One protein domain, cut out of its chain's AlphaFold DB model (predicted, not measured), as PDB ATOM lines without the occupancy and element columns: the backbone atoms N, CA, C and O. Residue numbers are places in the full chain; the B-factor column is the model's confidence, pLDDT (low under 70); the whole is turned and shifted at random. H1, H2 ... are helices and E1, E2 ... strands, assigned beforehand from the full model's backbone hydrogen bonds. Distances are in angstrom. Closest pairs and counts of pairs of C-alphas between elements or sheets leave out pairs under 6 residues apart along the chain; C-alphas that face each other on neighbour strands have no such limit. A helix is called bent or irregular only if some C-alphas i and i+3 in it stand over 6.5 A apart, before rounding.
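This is residues 2 to 45 of the 76 residues of an uncharacterized protein of Hahella sp. CCB-MM4 (UniProt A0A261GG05). A long two-stranded hairpin, E1 and E2, is followed by one short helix, H1, set off from it at the end of a four-residue link. The 44 printed residues hold E1, E2 and H1 in that order, with the two strands antiparallel; the class is mixed, helices and strands. The whole is extended, with a radius of gyration of the C-alphas of 14.8 A and spans of 37 by 25 by 15 A.

E1, residues 3 to 11, and E2, residues 17 to 25, form a hairpin, antiparallel at 151 degrees between their directions. C-alphas 4 and 24 face each other at 4.5 A. N 7 and O 21 are within hydrogen-bond range at 3.0 A, as are N 25 and O 3 at 2.9 A. E2 bends by 56 degrees at residue 22. H1, residues 30 to 40, is apart from E1. In H1, 5 of 7 O i to N i+4 pairs are within hydrogen-bond range.

E1 begins at C-alpha 3 (28.339, -16.375, -12.824) and is 23.5 A long; E2 is 19.0 A long. H1, 15.1 A long, ends at C-alpha 40 (27.922, -12.083, 6.720). H1 is irregular: C-alphas 31 and 34 are 7.8 A apart.

The two C-alphas farthest apart, those of Thr 13 and Glu 31, are 37.9 A apart. The printed part has no cut, and both links are tight. In this predicted model, pLDDT is under 70 at residue 2 and residues 30 to 40.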
ATOM      1  N   ASN A   2      30.067 -20.683 -12.877       57.50
ATOM      2  CA  ASN A   2      30.691 -19.379 -12.643       57.50
ATOM      3  C   ASN A   2      29.785 -18.307 -13.244       57.50
ATOM      4  O   ASN A   2      29.609 -18.275 -14.462       57.50
ATOM      5  N   GLN A   3      29.171 -17.490 -12.395       75.38
ATOM      6  CA  GLN A   3      28.339 -16.375 -12.824       75.38
ATOM      7  C   GLN A   3      29.137 -15.084 -12.683       75.38
ATOM      8  O   GLN A   3      29.948 -14.924 -11.772       75.38
ATOM      9  N   TYR A   4      28.945 -14.187 -13.639       82.62
ATOM     10  CA  TYR A   4      29.641 -12.914 -13.699       82.62
ATOM     11  C   TYR A   4      28.593 -11.815 -13.636       82.62
ATOM     12  O   TYR A   4      27.563 -11.909 -14.306       82.62
ATOM     13  N   ALA A   5      28.849 -10.792 -12.831       84.12
ATOM     14  CA  ALA A   5      28.040  -9.584 -12.802       84.12
ATOM     15  C   ALA A   5      28.915  -8.395 -13.179       84.12
ATOM     16  O   ALA A   5      30.115  -8.354 -12.888       84.12
ATOM     17  N   LEU A   6      28.296  -7.439 -13.859       88.06
ATOM     18  CA  LEU A   6      28.933  -6.187 -14.205       88.06
ATOM     19  C   LEU A   6      28.928  -5.301 -12.957       88.06
ATOM     20  O   LEU A   6      27.858  -4.958 -12.451       88.06
ATOM     21  N   VAL A   7      30.109  -4.958 -12.451       88.88
ATOM     22  CA  VAL A   7      30.258  -4.063 -11.300       88.88
ATOM     23  C   VAL A   7      30.942  -2.775 -11.728       88.88
ATOM     24  O   VAL A   7      31.830  -2.773 -12.583       88.88
ATOM     25  N   CYS A   8      30.514  -1.671 -11.128       89.94
ATOM     26  CA  CYS A   8      31.161  -0.381 -11.300       89.94
ATOM     27  C   CYS A   8      32.404  -0.312 -10.425       89.94
ATOM     28  O   CYS A   8      32.322  -0.501  -9.213       89.94
ATOM     29  N   THR A   9      33.547  -0.054 -11.049       88.31
ATOM     30  CA  THR A   9      34.840   0.079 -10.368       88.31
ATOM     31  C   THR A   9      35.191   1.537 -10.097       88.31
ATOM     32  O   THR A   9      35.927   1.815  -9.156       88.31
ATOM     33  N   GLU A  10      34.631   2.466 -10.875       88.56
ATOM     34  CA  GLU A  10      34.883   3.900 -10.746       88.56
ATOM     35  C   GLU A  10      33.594   4.702 -10.969       88.56
ATOM     36  O   GLU A  10      32.810   4.410 -11.882       88.56
ATOM     37  N   LEU A  11      33.375   5.711 -10.120       90.44
ATOM     38  CA  LEU A  11      32.234   6.623 -10.176       90.44
ATOM     39  C   LEU A  11      32.720   8.058 -10.398       90.44
ATOM     40  O   LEU A  11      33.703   8.485  -9.797       90.44
ATOM     41  N   ASP A  12      31.992   8.803 -11.223       89.06
ATOM     42  CA  ASP A  12      32.171  10.243 -11.386       89.06
ATOM     43  C   ASP A  12      31.592  10.997 -10.172       89.06
ATOM     44  O   ASP A  12      30.772  10.479  -9.409       89.06
ATOM     45  N   THR A  13      31.967  12.264 -10.023       84.44
ATOM     46  CA  THR A  13      31.451  13.222  -9.031       84.44
ATOM     47  C   THR A  13      29.923  13.376  -9.045       84.44
ATOM     48  O   THR A  13      29.341  13.740  -8.026       84.44
ATOM     49  N   GLY A  14      29.259  13.047 -10.160       83.25
ATOM     50  CA  GLY A  14      27.797  12.983 -10.279       83.25
ATOM     51  C   GLY A  14      27.161  11.641  -9.883       83.25
ATOM     52  O   GLY A  14      25.954  11.477 -10.051       83.25
ATOM     53  N   GLY A  15      27.942  10.663  -9.410       82.69
ATOM     54  CA  GLY A  15      27.468   9.313  -9.084       82.69
ATOM     55  C   GLY A  15      27.216   8.416 -10.304       82.69
ATOM     56  O   GLY A  15      26.716   7.301 -10.153       82.69
ATOM     57  N   ALA A  16      27.557   8.877 -11.511       86.44
ATOM     58  CA  ALA A  16      27.495   8.077 -12.728       86.44
ATOM     59  C   ALA A  16      28.693   7.123 -12.811       86.44
ATOM     60  O   ALA A  16      29.822   7.483 -12.483       86.44
ATOM     61  N   CYS A  17      28.449   5.900 -13.267       88.50
ATOM     62  CA  CYS A  17      29.488   4.893 -13.423       88.50
ATOM     63  C   CYS A  17      30.285   5.124 -14.710       88.50
ATOM     64  O   CYS A  17      29.714   5.106 -15.799       88.50
ATOM     65  N   ILE A  18      31.595   5.322 -14.569       91.62
ATOM     66  CA  ILE A  18      32.517   5.636 -15.674       91.62
ATOM     67  C   ILE A  18      33.366   4.434 -16.085       91.62
ATOM     68  O   ILE A  18      33.745   4.327 -17.249       91.62
ATOM     69  N   SER A  19      33.618   3.500 -15.166       87.81
ATOM     70  CA  SER A  19      34.365   2.273 -15.443       87.81
ATOM     71  C   SER A  19      33.618   1.054 -14.913       87.81
ATOM     72  O   SER A  19      33.124   1.044 -13.782       87.81
ATOM     73  N   GLN A  20      33.510   0.031 -15.760       92.44
ATOM     74  CA  GLN A  20      32.782  -1.204 -15.488       92.44
ATOM     75  C   GLN A  20      33.691  -2.397 -15.743       92.44
ATOM     76  O   GLN A  20      34.370  -2.470 -16.769       92.44
ATOM     77  N   GLN A  21      33.669  -3.361 -14.830       90.31
ATOM     78  CA  GLN A  21      34.417  -4.599 -14.975       90.31
ATOM     79  C   GLN A  21      33.520  -5.791 -14.659       90.31
ATOM     80  O   GLN A  21      32.693  -5.758 -13.746       90.31
ATOM     81  N   TRP A  22      33.697  -6.874 -15.414       89.62
ATOM     82  CA  TRP A  22      33.095  -8.156 -15.077       89.62
ATOM     83  C   TRP A  22      33.830  -8.758 -13.887       89.62
ATOM     84  O   TRP A  22      35.019  -9.072 -13.978       89.62
ATOM     85  N   GLN A  23      33.116  -8.934 -12.780       84.81
ATOM     86  CA  GLN A  23      33.611  -9.704 -11.649       84.81
ATOM     87  C   GLN A  23      32.842 -11.007 -11.515       84.81
ATOM     88  O   GLN A  23      31.652 -11.099 -11.816       84.81
ATOM     89  N   GLN A  24      33.567 -12.035 -11.086       82.88
ATOM     90  CA  GLN A  24      32.978 -13.319 -10.763       82.88
ATOM     91  C   GLN A  24      32.216 -13.178  -9.449       82.88
ATOM     92  O   GLN A  24      32.781 -12.746  -8.445       82.88
ATOM     93  N   VAL A  25      30.939 -13.544  -9.460       78.69
ATOM     94  CA  VAL A  25      30.056 -13.423  -8.301       78.69
ATOM     95  C   VAL A  25      29.436 -14.777  -8.012       78.69
ATOM     96  O   VAL A  25      29.131 -15.555  -8.918       78.69
ATOM     97  N   TYR A  26      29.245 -15.059  -6.732       72.06
ATOM     98  CA  TYR A  26      28.456 -16.197  -6.295       72.06
ATOM     99  C   TYR A  26      27.018 -15.736  -6.078       72.06
ATOM    100  O   TYR A  26      26.761 -14.917  -5.195       72.06
ATOM    101  N   LEU A  27      26.080 -16.250  -6.881       71.19
ATOM    102  CA  LEU A  27      24.664 -16.126  -6.551       71.19
ATOM    103  C   LEU A  27      24.372 -17.060  -5.385       71.19
ATOM    104  O   LEU A  27      24.540 -18.278  -5.478       71.19
ATOM    105  N   ILE A  28      23.952 -16.465  -4.278       70.06
ATOM    106  CA  ILE A  28      23.443 -17.201  -3.134       70.06
ATOM    107  C   ILE A  28      21.994 -17.581  -3.472       70.06
ATOM    108  O   ILE A  28      21.212 -16.689  -3.812       70.06
ATOM    109  N   PRO A  29      21.632 -18.876  -3.441       70.12
ATOM    110  CA  PRO A  29      20.256 -19.308  -3.655       70.12
ATOM    111  C   PRO A  29      19.295 -18.569  -2.716       70.12
ATOM    112  O   PRO A  29      19.620 -18.339  -1.552       70.12
ATOM    113  N   ALA A  30      18.108 -18.193  -3.200       66.88
ATOM    114  CA  ALA A  30      17.154 -17.418  -2.400       66.88
ATOM    115  C   ALA A  30      16.748 -18.163  -1.112       66.88
ATOM    116  O   ALA A  30      16.562 -17.545  -0.065       66.88
ATOM    117  N   GLU A  31      16.699 -19.496  -1.168       67.25
ATOM    118  CA  GLU A  31      16.450 -20.377  -0.026       67.25
ATOM    119  C   GLU A  31      17.526 -20.335   1.078       67.25
ATOM    120  O   GLU A  31      17.256 -20.779   2.192       67.25
ATOM    121  N   SER A  32      18.722 -19.793   0.817       65.50
ATOM    122  CA  SER A  32      19.800 -19.666   1.808       65.50
ATOM    123  C   SER A  32      20.079 -18.223   2.240       65.50
ATOM    124  O   SER A  32      21.056 -17.985   2.951       65.50
ATOM    125  N   GLY A  33      19.209 -17.268   1.889       65.06
ATOM    126  CA  GLY A  33      19.368 -15.852   2.244       65.06
ATOM    127  C   GLY A  33      19.528 -15.603   3.748       65.06
ATOM    128  O   GLY A  33      20.409 -14.849   4.152       65.06
ATOM    129  N   THR A  34      18.766 -16.307   4.589       61.44
ATOM    130  CA  THR A  34      18.861 -16.205   6.059       61.44
ATOM    131  C   THR A  34      20.163 -16.784   6.615       61.44
ATOM    132  O   THR A  34      20.747 -16.228   7.541       61.44
ATOM    133  N   ALA A  35      20.658 -17.881   6.037       61.28
ATOM    134  CA  ALA A  35      21.946 -18.455   6.414       61.28
ATOM    135  C   ALA A  35      23.104 -17.550   5.966       61.28
ATOM    136  O   ALA A  35      24.052 -17.348   6.718       61.28
ATOM    137  N   ALA A  36      23.012 -16.973   4.767       65.06
ATOM    138  CA  ALA A  36      24.004 -16.052   4.229       65.06
ATOM    139  C   ALA A  36      24.086 -14.744   5.018       65.06
ATOM    140  O   ALA A  36      25.191 -14.277   5.283       65.06
ATOM    141  N   GLU A  37      22.948 -14.189   5.443       66.19
ATOM    142  CA  GLU A  37      22.919 -13.037   6.345       66.19
ATOM    143  C   GLU A  37      23.623 -13.368   7.668       66.19
ATOM    144  O   GLU A  37      24.509 -12.621   8.079       66.19
ATOM    145  N   LEU A  38      23.350 -14.541   8.258       64.19
ATOM    146  CA  LEU A  38      24.076 -15.035   9.435       64.19
ATOM    147  C   LEU A  38      25.588 -15.155   9.195       64.19
ATOM    148  O   LEU A  38      26.373 -14.800  10.068       64.19
ATOM    149  N   PHE A  39      26.029 -15.670   8.045       66.44
ATOM    150  CA  PHE A  39      27.460 -15.775   7.734       66.44
ATOM    151  C   PHE A  39      28.118 -14.399   7.571       66.44
ATOM    152  O   PHE A  39      29.232 -14.195   8.054       66.44
ATOM    153  N   LEU A  40      27.431 -13.447   6.936       69.56
ATOM    154  CA  LEU A  40      27.922 -12.083   6.720       69.56
ATOM    155  C   LEU A  40      27.996 -11.270   8.019       69.56
ATOM    156  O   LEU A  40      28.862 -10.406   8.148       69.56
ATOM    157  N   THR A  41      27.145 -11.569   9.003       72.50
ATOM    158  CA  THR A  41      27.159 -10.933  10.329       72.50
ATOM    159  C   THR A  41      28.044 -11.660  11.350       72.50
ATOM    160  O   THR A  41      28.034 -11.311  12.530       72.50
ATOM    161  N   GLY A  42      28.828 -12.663  10.934       74.06
ATOM    162  CA  GLY A  42      29.737 -13.400  11.823       74.06
ATOM    163  C   GLY A  42      29.040 -14.412  12.740       74.06
ATOM    164  O   GLY A  42      29.522 -14.698  13.834       74.06
ATOM    165  N   GLY A  43      27.898 -14.946  12.311       75.31
ATOM    166  CA  GLY A  43      27.057 -15.879  13.066       75.31
ATOM    167  C   GLY A  43      26.086 -15.189  14.023       75.31
ATOM    168  O   GLY A  43      25.461 -15.850  14.851       75.31
ATOM    169  N   PHE A  44      25.963 -13.864  13.935       79.38
ATOM    170  CA  PHE A  44      25.155 -13.078  14.850       79.38
ATOM    171  C   PHE A  44      23.742 -12.838  14.302       79.38
ATOM    172  O   PHE A  44      23.566 -12.257  13.231       79.38
ATOM    173  N   SER A  45      22.726 -13.238  15.071       81.69
ATOM    174  CA  SER A  45      21.315 -12.958  14.786       81.69
ATOM    175  C   SER A  45      20.742 -12.025  15.850       81.69
ATOM    176  O   SER A  45      20.660 -12.385  17.027       81.69
TER     177      SER A  45